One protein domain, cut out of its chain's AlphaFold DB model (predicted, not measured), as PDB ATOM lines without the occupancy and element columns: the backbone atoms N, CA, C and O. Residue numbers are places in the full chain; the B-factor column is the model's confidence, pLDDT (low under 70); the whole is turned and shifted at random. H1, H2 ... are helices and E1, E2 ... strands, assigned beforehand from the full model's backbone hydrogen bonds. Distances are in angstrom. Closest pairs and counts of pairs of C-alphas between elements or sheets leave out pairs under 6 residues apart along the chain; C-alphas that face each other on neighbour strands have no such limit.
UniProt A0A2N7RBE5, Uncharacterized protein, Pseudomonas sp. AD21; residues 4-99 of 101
ATOM      1  N   LEU A   4     167.453 136.208 211.073       62.56
ATOM      2  CA  LEU A   4     166.660 137.429 210.900       62.56
ATOM      3  C   LEU A   4     167.505 138.672 210.572       62.56
ATOM      4  O   LEU A   4     167.036 139.549 209.850       62.56
ATOM      5  N   GLY A   5     168.744 138.755 211.069       68.31
ATOM      6  CA  GLY A   5     169.642 139.880 210.792       68.31
ATOM      7  C   GLY A   5     170.159 139.879 209.353       68.31
ATOM      8  O   GLY A   5     170.175 140.922 208.704       68.31
ATOM      9  N   ALA A   6     170.527 138.703 208.838       68.81
ATOM     10  CA  ALA A   6     170.986 138.547 207.459       68.81
ATOM     11  C   ALA A   6     169.853 138.810 206.456       68.81
ATOM     12  O   ALA A   6     170.054 139.542 205.488       68.81
ATOM     13  N   ASP A   7     168.655 138.285 206.728       78.56
ATOM     14  CA  ASP A   7     167.487 138.492 205.869       78.56
ATOM     15  C   ASP A   7     167.071 139.965 205.833       78.56
ATOM     16  O   ASP A   7     166.873 140.522 204.754       78.56
ATOM     17  N   SER A   8     167.003 140.623 206.996       75.81
ATOM     18  CA  SER A   8     166.660 142.050 207.082       75.81
ATOM     19  C   SER A   8     167.677 142.916 206.338       75.81
ATOM     20  O   SER A   8     167.290 143.775 205.551       75.81
ATOM     21  N   PHE A   9     168.974 142.646 206.513       73.88
ATOM     22  CA  PHE A   9     170.033 143.339 205.778       73.88
ATOM     23  C   PHE A   9     169.902 143.137 204.265       73.88
ATOM     24  O   PHE A   9     169.974 144.093 203.494       73.88
ATOM     25  N   TYR A  10     169.646 141.903 203.827       79.94
ATOM     26  CA  TYR A  10     169.479 141.596 202.413       79.94
ATOM     27  C   TYR A  10     168.251 142.286 201.798       79.94
ATOM     28  O   TYR A  10     168.327 142.776 200.668       79.94
ATOM     29  N   GLN A  11     167.142 142.400 202.540       83.06
ATOM     30  CA  GLN A  11     165.989 143.187 202.092       83.06
ATOM     31  C   GLN A  11     166.311 144.681 201.994       83.06
ATOM     32  O   GLN A  11     165.879 145.317 201.034       83.06
ATOM     33  N   THR A  12     167.118 145.235 202.905       76.75
ATOM     34  CA  THR A  12     167.600 146.621 202.795       76.75
ATOM     35  C   THR A  12     168.392 146.828 201.503       76.75
ATOM     36  O   THR A  12     168.091 147.752 200.750       76.75
ATOM     37  N   ILE A  13     169.333 145.936 201.164       77.31
ATOM     38  CA  ILE A  13     170.092 146.027 199.900       77.31
ATOM     39  C   ILE A  13     169.159 146.002 198.679       77.31
ATOM     40  O   ILE A  13     169.307 146.823 197.770       77.31
ATOM     41  N   ARG A  14     168.160 145.110 198.670       81.06
ATOM     42  CA  ARG A  14     167.153 145.043 197.596       81.06
ATOM     43  C   ARG A  14     166.325 146.325 197.495       81.06
ATOM     44  O   ARG A  14     166.118 146.828 196.394       81.06
ATOM     45  N   ALA A  15     165.876 146.877 198.621       78.75
ATOM     46  CA  ALA A  15     165.117 148.125 198.651       78.75
ATOM     47  C   ALA A  15     165.939 149.310 198.112       78.75
ATOM     48  O   ALA A  15     165.431 150.106 197.322       78.75
ATOM     49  N   HIS A  16     167.230 149.381 198.454       71.38
ATOM     50  CA  HIS A  16     168.140 150.402 197.927       71.38
ATOM     51  C   HIS A  16     168.310 150.318 196.402       71.38
ATOM     52  O   HIS A  16     168.351 151.353 195.734       71.38
ATOM     53  N   GLN A  17     168.366 149.104 195.839       70.25
ATOM     54  CA  GLN A  17     168.434 148.904 194.387       70.25
ATOM     55  C   GLN A  17     167.172 149.400 193.666       70.25
ATOM     56  O   GLN A  17     167.282 149.981 192.591       70.25
ATOM     57  N   LEU A  18     165.987 149.220 194.261       74.75
ATOM     58  CA  LEU A  18     164.718 149.668 193.672       74.75
ATOM     59  C   LEU A  18     164.590 151.198 193.623       74.75
ATOM     60  O   LEU A  18     163.996 151.730 192.690       74.75
ATOM     61  N   GLY A  19     165.132 151.900 194.621       67.25
ATOM     62  CA  GLY A  19     165.021 153.358 194.737       67.25
ATOM     63  C   GLY A  19     166.145 154.159 194.077       67.25
ATOM     64  O   GLY A  19     166.106 155.385 194.124       67.25
ATOM     65  N   GLY A  20     167.169 153.509 193.511       63.16
ATOM     66  CA  GLY A  20     168.354 154.212 192.999       63.16
ATOM     67  C   GLY A  20     169.150 154.936 194.094       63.16
ATOM     68  O   GLY A  20     169.861 155.896 193.806       63.16
ATOM     69  N   PHE A  21     169.055 154.479 195.348       58.62
ATOM     70  CA  PHE A  21     169.663 155.135 196.515       58.62
ATOM     71  C   PHE A  21     171.196 155.244 196.444       58.62
ATOM     72  O   PHE A  21     171.784 156.061 197.143       58.62
ATOM     73  N   PHE A  22     171.856 154.462 195.585       56.44
ATOM     74  CA  PHE A  22     173.301 154.553 195.342       56.44
ATOM     75  C   PHE A  22     173.714 155.729 194.430       56.44
ATOM     76  O   PHE A  22     174.903 155.897 194.176       56.44
ATOM     77  N   ALA A  23     172.768 156.532 193.921       52.38
ATOM     78  CA  ALA A  23     173.022 157.607 192.953       52.38
ATOM     79  C   ALA A  23     172.844 159.041 193.511       52.38
ATOM     80  O   ALA A  23     172.849 159.996 192.734       52.38
ATOM     81  N   GLY A  24     172.659 159.211 194.828       56.94
ATOM     82  CA  GLY A  24     172.379 160.506 195.473       56.94
ATOM     83  C   GLY A  24     173.550 161.122 196.255       56.94
ATOM     84  O   GLY A  24     174.528 160.452 196.564       56.94
ATOM     85  N   GLN A  25     173.418 162.411 196.606       50.62
ATOM     86  CA  GLN A  25     174.382 163.170 197.430       50.62
ATOM     87  C   GLN A  25     174.354 162.823 198.929       50.62
ATOM     88  O   GLN A  25     175.197 163.321 199.667       50.62
ATOM     89  N   HIS A  26     173.405 161.987 199.359       50.97
ATOM     90  CA  HIS A  26     173.210 161.573 200.744       50.97
ATOM     91  C   HIS A  26     172.641 160.135 200.776       50.97
ATOM     92  O   HIS A  26     171.732 159.852 200.002       50.97
ATOM     93  N   ASP A  27     173.032 159.181 201.628       53.62
ATOM     94  CA  ASP A  27     174.052 159.167 202.679       53.62
ATOM     95  C   ASP A  27     174.123 157.745 203.308       53.62
ATOM     96  O   ASP A  27     173.100 157.079 203.451       53.62
ATOM     97  N   TYR A  28     175.344 157.292 203.622       55.09
ATOM     98  CA  TYR A  28     175.783 156.145 204.455       55.09
ATOM     99  C   TYR A  28     174.885 154.886 204.538       55.09
ATOM    100  O   TYR A  28     173.925 154.816 205.303       55.09
ATOM    101  N   ILE A  29     175.289 153.804 203.856       55.72
ATOM    102  CA  ILE A  29     174.852 152.447 204.222       55.72
ATOM    103  C   ILE A  29     175.851 151.914 205.247       55.72
ATOM    104  O   ILE A  29     176.929 151.441 204.887       55.72
ATOM    105  N   GLU A  30     175.504 152.014 206.524       64.69
ATOM    106  CA  GLU A  30     176.322 151.476 207.609       64.69
ATOM    107  C   GLU A  30     175.848 150.076 207.992       64.69
ATOM    108  O   GLU A  30     174.701 149.856 208.388       64.69
ATOM    109  N   LEU A  31     176.757 149.108 207.893       67.00
ATOM    110  CA  LEU A  31     176.566 147.791 208.478       67.00
ATOM    111  C   LEU A  31     177.183 147.790 209.876       67.00
ATOM    112  O   LEU A  31     178.402 147.720 210.025       67.00
ATOM    113  N   ILE A  32     176.340 147.846 210.907       74.31
ATOM    114  CA  ILE A  32     176.800 147.715 212.290       74.31
ATOM    115  C   ILE A  32     176.981 146.231 212.604       74.31
ATOM    116  O   ILE A  32     176.023 145.455 212.629       74.31
ATOM    117  N   LEU A  33     178.225 145.841 212.863       74.12
ATOM    118  CA  LEU A  33     178.602 144.506 213.312       74.12
ATOM    119  C   LEU A  33     179.126 144.578 214.745       74.12
ATOM    120  O   LEU A  33     179.612 145.614 215.198       74.12
ATOM    121  N   ALA A  34     179.062 143.453 215.455       83.81
ATOM    122  CA  ALA A  34     179.824 143.319 216.688       83.81
ATOM    123  C   ALA A  34     181.321 143.472 216.378       83.81
ATOM    124  O   ALA A  34     181.799 142.962 215.361       83.81
ATOM    125  N   THR A  35     182.055 144.146 217.262       88.12
ATOM    126  CA  THR A  35     183.512 144.219 217.155       88.12
ATOM    127  C   THR A  35     184.106 142.817 217.238       88.12
ATOM    128  O   THR A  35     183.653 141.974 218.020       88.12
ATOM    129  N   TRP A  36     185.125 142.548 216.423       89.56
ATOM    130  CA  TRP A  36     185.868 141.304 216.565       89.56
ATOM    131  C   TRP A  36     186.568 141.256 217.930       89.56
ATOM    132  O   TRP A  36     187.032 142.293 218.426       89.56
ATOM    133  N   PRO A  37     186.682 140.058 218.533       93.62
ATOM    134  CA  PRO A  37     187.595 139.847 219.644       93.62
ATOM    135  C   PRO A  37     189.000 140.358 219.305       93.62
ATOM    136  O   PRO A  37     189.422 140.376 218.149       93.62
ATOM    137  N   GLN A  38     189.731 140.793 220.323       93.69
ATOM    138  CA  GLN A  38     191.108 141.248 220.151       93.69
ATOM    139  C   GLN A  38     192.063 140.051 220.087       93.69
ATOM    140  O   GLN A  38     191.776 138.993 220.644       93.69
ATOM    141  N   ASN A  39     193.227 140.238 219.461       93.44
ATOM    142  CA  ASN A  39     194.319 139.253 219.421       93.44
ATOM    143  C   ASN A  39     193.976 137.904 218.754       93.44
ATOM    144  O   ASN A  39     194.603 136.893 219.059       93.44
ATOM    145  N   ILE A  40     193.031 137.885 217.805       95.69
ATOM    146  CA  ILE A  40     192.648 136.685 217.030       95.69
ATOM    147  C   ILE A  40     192.955 136.799 215.520       95.69
ATOM    148  O   ILE A  40     192.130 136.411 214.691       95.69
ATOM    149  N   PRO A  41     194.130 137.311 215.094       92.75
ATOM    150  CA  PRO A  41     194.383 137.627 213.683       92.75
ATOM    151  C   PRO A  41     194.212 136.416 212.753       92.75
ATOM    152  O   PRO A  41     193.802 136.554 211.605       92.75
ATOM    153  N   LYS A  42     194.478 135.203 213.253       94.75
ATOM    154  CA  LYS A  42     194.364 133.954 212.487       94.75
ATOM    155  C   LYS A  42     192.923 133.493 212.258       94.75
ATOM    156  O   LYS A  42     192.732 132.650 211.380       94.75
ATOM    157  N   GLU A  43     191.964 134.004 213.021       95.00
ATOM    158  CA  GLU A  43     190.550 133.611 212.980       95.00
ATOM    159  C   GLU A  43     189.698 134.576 212.151       95.00
ATOM    160  O   GLU A  43     188.588 134.227 211.749       95.00
ATOM    161  N   LEU A  44     190.213 135.777 211.867       92.25
ATOM    162  CA  LEU A  44     189.504 136.757 211.053       92.25
ATOM    163  C   LEU A  44     189.288 136.214 209.628       92.25
ATOM    164  O   LEU A  44     190.254 135.782 208.989       92.25
ATOM    165  N   PRO A  45     188.059 136.270 209.081       92.25
ATOM    166  CA  PRO A  45     187.743 135.767 207.745       92.25
ATOM    167  C   PRO A  45     188.127 136.773 206.644       92.25
ATOM    168  O   PRO A  45     187.381 136.985 205.691       92.25
ATOM    169  N   ILE A  46     189.282 137.428 206.777       94.25
ATOM    170  CA  ILE A  46     189.796 138.366 205.774       94.25
ATOM    171  C   ILE A  46     190.346 137.550 204.602       94.25
ATOM    172  O   ILE A  46     191.097 136.595 204.805       94.25
ATOM    173  N   GLN A  47     189.931 137.888 203.378       95.94
ATOM    174  CA  GLN A  47     190.275 137.142 202.157       95.94
ATOM    175  C   GLN A  47     190.946 137.997 201.080       95.94
ATOM    176  O   GLN A  47     191.501 137.437 200.143       95.94
ATOM    177  N   ALA A  48     190.897 139.323 201.195       98.00
ATOM    178  CA  ALA A  48     191.567 140.259 200.302       98.00
ATOM    179  C   ALA A  48     191.585 141.658 200.931       98.00
ATOM    180  O   ALA A  48     190.726 141.978 201.755       98.00
ATOM    181  N   PHE A  49     192.517 142.490 200.479       98.38
ATOM    182  CA  PHE A  49     192.498 143.936 200.685       98.38
ATOM    183  C   PHE A  49     192.156 144.623 199.367       98.38
ATOM    184  O   PHE A  49     192.583 144.185 198.301       98.38
ATOM    185  N   PHE A  50     191.376 145.697 199.424       98.25
ATOM    186  CA  PHE A  50     190.905 146.401 198.235       98.25
ATOM    187  C   PHE A  50     191.367 147.849 198.254       98.25
ATOM    188  O   PHE A  50     191.436 148.462 199.317       98.25
ATOM    189  N   TYR A  51     191.640 148.412 197.078       98.44
ATOM    190  CA  TYR A  51     191.975 149.827 196.958       98.44
ATOM    191  C   TYR A  51     191.353 150.476 195.719       98.44
ATOM    192  O   TYR A  51     191.161 149.835 194.686       98.44
ATOM    193  N   LEU A  52     191.058 151.771 195.841       97.25
ATOM    194  CA  LEU A  52     190.753 152.690 194.741       97.25
ATOM    195  C   LEU A  52     192.002 153.516 194.407       97.25
ATOM    196  O   LEU A  52     192.981 153.483 195.152       97.25
ATOM    197  N   ASP A  53     191.979 154.285 193.319       94.62
ATOM    198  CA  ASP A  53     193.106 155.149 192.942       94.62
ATOM    199  C   ASP A  53     193.602 156.011 194.124       94.62
ATOM    200  O   ASP A  53     192.822 156.649 194.828       94.62
ATOM    201  N   GLY A  54     194.918 155.990 194.362       96.81
ATOM    202  CA  GLY A  54     195.562 156.634 195.517       96.81
ATOM    203  C   GLY A  54     195.639 155.779 196.794       96.81
ATOM    204  O   GLY A  54     196.364 156.144 197.713       96.81
ATOM    205  N   GLY A  55     194.961 154.627 196.852       98.06
ATOM    206  CA  GLY A  55     194.889 153.764 198.042       98.06
ATOM    207  C   GLY A  55     195.905 152.615 198.118       98.06
ATOM    208  O   GLY A  55     195.913 151.889 199.109       98.06
ATOM    209  N   LEU A  56     196.758 152.428 197.102       98.56
ATOM    210  CA  LEU A  56     197.648 151.259 197.012       98.56
ATOM    211  C   LEU A  56     198.575 151.122 198.230       98.56
ATOM    212  O   LEU A  56     198.712 150.031 198.776       98.56
ATOM    213  N   ALA A  57     199.166 152.227 198.692       98.62
ATOM    214  CA  ALA A  57     200.084 152.208 199.832       98.62
ATOM    215  C   ALA A  57     199.411 151.707 201.125       98.62
ATOM    216  O   ALA A  57     200.038 150.991 201.902       98.62
ATOM    217  N   GLY A  58     198.131 152.041 201.332       98.62
ATOM    218  CA  GLY A  58     197.347 151.543 202.465       98.62
ATOM    219  C   GLY A  58     197.095 150.041 202.363       98.62
ATOM    220  O   GLY A  58     197.399 149.303 203.291       98.62
ATOM    221  N   ALA A  59     196.659 149.559 201.196       98.62
ATOM    222  CA  ALA A  59     196.435 148.127 200.996       98.62
ATOM    223  C   ALA A  59     197.725 147.293 201.130       98.62
ATOM    224  O   ALA A  59     197.694 146.176 201.646       98.62
ATOM    225  N   GLN A  60     198.872 147.837 200.709       98.75
ATOM    226  CA  GLN A  60     200.183 147.211 200.913       98.75
ATOM    227  C   GLN A  60     200.587 147.167 202.387       98.75
ATOM    228  O   GLN A  60     201.128 146.157 202.847       98.75
ATOM    229  N   PHE A  61     200.309 148.239 203.135       98.69
ATOM    230  CA  PHE A  61     200.498 148.254 204.581       98.69
ATOM    231  C   PHE A  61     199.652 147.163 205.250       98.69
ATOM    232  O   PHE A  61     200.207 146.345 205.983       98.69
ATOM    233  N   ASP A  62     198.362 147.084 204.919       98.19
ATOM    234  CA  ASP A  62     197.435 146.103 205.491       98.19
ATOM    235  C   ASP A  62     197.832 144.658 205.149       98.19
ATOM    236  O   ASP A  62     197.821 143.785 206.019       98.19
ATOM    237  N   GLN A  63     198.260 144.385 203.909       98.44
ATOM    238  CA  GLN A  63     198.747 143.057 203.517       98.44
ATOM    239  C   GLN A  63     199.990 142.646 204.316       98.44
ATOM    240  O   GLN A  63     200.097 141.501 204.764       98.44
ATOM    241  N   ASN A  64     200.934 143.571 204.510       98.44
ATOM    242  CA  ASN A  64     202.129 143.317 205.305       98.44
ATOM    243  C   ASN A  64     201.794 143.112 206.790       98.44
ATOM    244  O   ASN A  64     202.311 142.175 207.401       98.44
ATOM    245  N   ASP A  65     200.928 143.947 207.365       97.94
ATOM    246  CA  ASP A  65     200.497 143.821 208.759       97.94
ATOM    247  C   ASP A  65     199.762 142.499 209.006       97.94
ATOM    248  O   ASP A  65     200.116 141.749 209.917       97.94
ATOM    249  N   PHE A  66     198.820 142.139 208.132       97.38
ATOM    250  CA  PHE A  66     198.090 140.880 208.229       97.38
ATOM    251  C   PHE A  66     199.017 139.668 208.124       97.38
ATOM    252  O   PHE A  66     198.898 138.729 208.916       97.38
ATOM    253  N   PHE A  67     199.984 139.691 207.204       98.06
ATOM    254  CA  PHE A  67     200.998 138.644 207.094       98.06
ATOM    255  C   PHE A  67     201.778 138.471 208.403       98.06
ATOM    256  O   PHE A  67     201.898 137.351 208.905       98.06
ATOM    257  N   ASN A  68     202.253 139.569 208.996       97.69
ATOM    258  CA  ASN A  68     203.012 139.532 210.246       97.69
ATOM    259  C   ASN A  68     202.143 139.043 211.416       97.69
ATOM    260  O   ASN A  68     202.530 138.125 212.141       97.69
ATOM    261  N   SER A  69     200.934 139.588 211.552       96.56
ATOM    262  CA  SER A  69     199.993 139.277 212.632       96.56
ATOM    263  C   SER A  69     199.479 137.836 212.581       96.56
ATOM    264  O   SER A  69     199.214 137.214 213.611       96.56
ATOM    265  N   THR A  70     199.362 137.253 211.390       96.88
ATOM    266  CA  THR A  70     198.919 135.861 211.216       96.88
ATOM    267  C   THR A  70     200.059 134.848 211.214       96.88
ATOM    268  O   THR A  70     199.790 133.644 211.205       96.88
ATOM    269  N   GLY A  71     201.316 135.298 211.254       95.88
ATOM    270  CA  GLY A  71     202.484 134.426 211.142       95.88
ATOM    271  C   GLY A  71     202.647 133.813 209.749       95.88
ATOM    272  O   GLY A  71     203.101 132.677 209.642       95.88
ATOM    273  N   GLY A  72     202.248 134.541 208.703       97.00
ATOM    274  CA  GLY A  72     202.572 134.205 207.320       97.00
ATOM    275  C   GLY A  72     201.392 133.972 206.376       97.00
ATOM    276  O   GLY A  72     201.618 133.506 205.260       97.00
ATOM    277  N   LYS A  73     200.138 134.253 206.767       97.06
ATOM    278  CA  LYS A  73     199.015 134.145 205.818       97.06
ATOM    279  C   LYS A  73     199.080 135.296 204.817       97.06
ATOM    280  O   LYS A  73     199.142 136.460 205.206       97.06
ATOM    281  N   VAL A  74     199.013 134.961 203.532       96.56
ATOM    282  CA  VAL A  74     198.972 135.929 202.432       96.56
ATOM    283  C   VAL A  74     197.555 135.983 201.871       96.56
ATOM    284  O   VAL A  74     196.956 134.946 201.589       96.56
ATOM    285  N   VAL A  75     197.029 137.195 201.707       97.75
ATOM    286  CA  VAL A  75     195.764 137.479 201.016       97.75
ATOM    287  C   VAL A  75     196.017 138.533 199.937       97.75
ATOM    288  O   VAL A  75     196.865 139.402 200.151       97.75
ATOM    289  N   PRO A  76     195.344 138.477 198.779       98.62
ATOM    290  CA  PRO A  76     195.621 139.374 197.665       98.62
ATOM    291  C   PRO A  76     195.176 140.814 197.932       98.62
ATOM    292  O   PRO A  76     194.159 141.066 198.579       98.62
ATOM    293  N   ILE A  77     195.905 141.753 197.338       98.81
ATOM    294  CA  ILE A  77     195.469 143.128 197.101       98.81
ATOM    295  C   ILE A  77     194.769 143.180 195.740       98.81
ATOM    296  O   ILE A  77     195.323 142.724 194.737       98.81
ATOM    297  N   ILE A  78     193.566 143.747 195.703       98.75
ATOM    298  CA  ILE A  78     192.723 143.851 194.512       98.75
ATOM    299  C   ILE A  78     192.410 145.323 194.233       98.75
ATOM    300  O   ILE A  78     191.839 146.023 195.074       98.75
ATOM    301  N   LYS A  79     192.746 145.796 193.031       98.50
ATOM    302  CA  LYS A  79     192.345 147.127 192.572       98.50
ATOM    303  C   LYS A  79     190.870 147.120 192.199       98.50
ATOM    304  O   LYS A  79     190.435 146.264 191.428       98.50
ATOM    305  N   ILE A  80     190.127 148.106 192.686       97.81
ATOM    306  CA  ILE A  80     188.769 148.394 192.231       97.81
ATOM    307  C   ILE A  80     188.830 149.549 191.231       97.81
ATOM    308  O   ILE A  80     189.303 150.636 191.557       97.81
ATOM    309  N   ASN A  81     188.303 149.336 190.025       94.88
ATOM    310  CA  ASN A  81     187.968 150.428 189.114       94.88
ATOM    311  C   ASN A  81     186.453 150.621 189.136       94.88
ATOM    312  O   ASN A  81     185.704 149.745 188.696       94.88
ATOM    313  N   LEU A  82     186.004 151.772 189.636       91.44
ATOM    314  CA  LEU A  82     184.590 152.125 189.616       91.44
ATOM    315  C   LEU A  82     184.174 152.599 188.215       91.44
ATOM    316  O   LEU A  82     184.930 153.325 187.557       91.44
ATOM    317  N   PRO A  83     182.979 152.213 187.745       89.81
ATOM    318  CA  PRO A  83     182.479 152.637 186.452       89.81
ATOM    319  C   PRO A  83     182.120 154.126 186.482       89.81
ATOM    320  O   PRO A  83     181.655 154.660 187.486       89.81
ATOM    321  N   ARG A  84     182.293 154.807 185.345       86.88
ATOM    322  CA  ARG A  84     181.871 156.212 185.186       86.88
ATOM    323  C   ARG A  84     180.387 156.362 184.844       86.88
ATOM    324  O   ARG A  84     179.855 157.462 184.941       86.88
ATOM    325  N   ALA A  85     179.744 155.284 184.408       86.44
ATOM    326  CA  ALA A  85     178.346 155.261 184.003       86.44
ATOM    327  C   ALA A  85     177.581 154.223 184.826       86.44
ATOM    328  O   ALA A  85     178.106 153.150 185.114       86.44
ATOM    329  N   ALA A  86     176.326 154.526 185.159       78.06
ATOM    330  CA  ALA A  86     175.487 153.671 186.004       78.06
ATOM    331  C   ALA A  86     175.139 152.306 185.376       78.06
ATOM    332  O   ALA A  86     174.692 151.407 186.077       78.06
ATOM    333  N   ASN A  87     175.323 152.151 184.063       84.56
ATOM    334  CA  ASN A  87     175.061 150.919 183.315       84.56
ATOM    335  C   ASN A  87     176.333 150.114 182.994       84.56
ATOM    336  O   ASN A  87     176.275 149.209 182.164       84.56
ATOM    337  N   ALA A  88     177.471 150.473 183.588       87.75
ATOM    338  CA  ALA A  88     178.729 149.761 183.421       87.75
ATOM    339  C   ALA A  88     179.127 149.055 184.721       87.75
ATOM    340  O   ALA A  88     178.781 149.500 185.815       87.75
ATOM    341  N   ASP A  89     179.886 147.971 184.586       89.31
ATOM    342  CA  ASP A  89     180.320 147.160 185.719       89.31
ATOM    343  C   ASP A  89     181.583 147.729 186.378       89.31
ATOM    344  O   ASP A  89     182.476 148.265 185.716       89.31
ATOM    345  N   ALA A  90     181.685 147.565 187.698       91.94
ATOM    346  CA  ALA A  90     182.946 147.748 188.409       91.94
ATOM    347  C   ALA A  90     183.918 146.610 188.075       91.94
ATOM    348  O   ALA A  90     183.517 145.456 187.926       91.94
ATOM    349  N   GLN A  91     185.210 146.925 187.997       96.12
ATOM    350  CA  GLN A  91     186.252 145.932 187.739       96.12
ATOM    351  C   GLN A  91     187.055 145.656 189.007       96.12
ATOM    352  O   GLN A  91     187.413 146.585 189.730       96.12
ATOM    353  N   PHE A  92     187.384 144.384 189.225       98.00
ATOM    354  CA  PHE A  92     188.227 143.902 190.315       98.00
ATOM    355  C   PHE A  92     189.458 143.243 189.706       98.00
ATOM    356  O   PHE A  92     189.350 142.224 189.026       98.00
ATOM    357  N   ILE A  93     190.617 143.865 189.888       98.44
ATOM    358  CA  ILE A  93     191.822 143.539 189.131       98.44
ATOM    359  C   ILE A  93     192.917 143.110 190.100       98.44
ATOM    360  O   ILE A  93     193.297 143.859 191.000       98.44
ATOM    361  N   TYR A  94     193.442 141.907 189.891       98.38
ATOM    362  CA  TYR A  94     194.669 141.457 190.530       98.38
ATOM    363  C   TYR A  94     195.868 141.872 189.678       98.38
ATOM    364  O   TYR A  94     195.959 141.483 188.513       98.38
ATOM    365  N   ASN A  95     196.814 142.600 190.271       98.19
ATOM    366  CA  ASN A  95     198.117 142.863 189.668       98.19
ATOM    367  C   ASN A  95     199.212 142.312 190.578       98.19
ATOM    368  O   ASN A  95     199.262 142.632 191.765       98.19
ATOM    369  N   GLN A  96     200.137 141.536 190.010       98.38
ATOM    370  CA  GLN A  96     201.257 140.976 190.771       98.38
ATOM    371  C   GLN A  96     202.154 142.069 191.370       98.38
ATOM    372  O   GLN A  96     202.663 141.901 192.470       98.38
ATOM    373  N   ALA A  97     202.325 143.188 190.661       98.44
ATOM    374  CA  ALA A  97     203.153 144.310 191.104       98.44
ATOM    375  C   ALA A  97     202.582 145.057 192.322       98.44
ATOM    376  O   ALA A  97     203.321 145.772 192.993       98.44
ATOM    377  N   ASP A  98     201.291 144.883 192.614       98.56
ATOM    378  CA  ASP A  98     200.652 145.515 193.768       98.56
ATOM    379  C   ASP A  98     200.944 144.735 195.064       98.56
ATOM    380  O   ASP A  98     200.875 145.314 196.147       98.56
ATOM    381  N   GLN A  99     201.298 143.446 194.964       98.56
ATOM    382  CA  GLN A  99     201.513 142.549 196.104       98.56
ATOM    383  C   GLN A  99     202.898 142.743 196.733       98.56
ATOM    384  O   GLN A  99     203.899 142.890 196.034       98.56
TER     385      GLN A  99
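Overview. This is residues 4 to 99 of the 101 residues of an uncharacterized protein of Pseudomonas sp. AD21 (UniProt A0A2N7RBE5). A small three-stranded sheet with H2 over one face makes one end of a loose, open frame, and H1 makes the other end, away from the sheet. The long link of residues 20 to 48 runs from H1 to the first strand, and the turn of the E2 and E3 hairpin, residues 82 to 90, reaches out from the sheet on the side of H1. The printed part has 96 residues with two named helices and three named strands, in the order H1 E1 H2 E2 E3; the sheet's order is E1 E2 E3, mixed, and the class is mixed, helices and strands, with only 43 residues in named elements. It is loose, with a radius of gyration of the C-alphas of 16.7 A, and only just flat, spanning 45 by 34 by 19 A.

Arrangement. Begin with H1, residues 4 to 19, which is not on the sheet, with 0 pairs of C-alphas within 10 A. Next find E1, residues 49 to 51, an edge strand. H2, residues 56 to 70, is on the sheet and apart from H1. It lies over E1 at a height over the sheet of 6.7 A, along the strands, at 7 degrees to E1 on the local plane, which is only just supported by 6 C-alphas. The closest C-alphas of E1 and H2 are those of Phe 49 and Ala 59, 5.8 A apart. E2, residues 77 to 81, is the inner strand and parallel to E1, at 33 degrees; look for N 78 and O 49, 2.8 A apart, within hydrogen-bond range. E1, H2 and E2 form a strand-helix-strand unit, two parallel neighbour strands with a helix between them in the chain, and its crossover is right-handed. H2 and the sheet make two layers, a helix on one face of a sheet. E3, residues 91 to 94, is the other edge strand, antiparallel to E2 at 152 degrees and in a hairpin with it; N 79 and O 93 are within hydrogen-bond range at 2.9 A. In H1 and H2 every O i to N i+4 pair is within hydrogen-bond range.

Along the chain. Find C-alpha 4 at (166.660, 137.429, 210.900); from there H1 runs 22.8 A to C-alpha 19. E1 measures 7.0 A from C-alpha 49 to 51. H2 starts at C-alpha 56, (197.648, 151.259, 197.012), and runs 21.0 A to C-alpha 70. E2 runs 13.2 A from C-alpha 77 to C-alpha 81, and E3 runs 9.9 A from C-alpha 91 to its last residue, with C-alpha 94 at (194.669, 141.457, 190.530).

Size, cuts and confidence. The two C-alphas farthest apart are those of Gly 19 and Gly 71, at 45.1 A. The printed part has no cut, and the link from H1 to E1, 29 residues, is long. The mean pLDDT of the printed part is 86.6, and residues 4 to 6 and 19 to 31 are under 70.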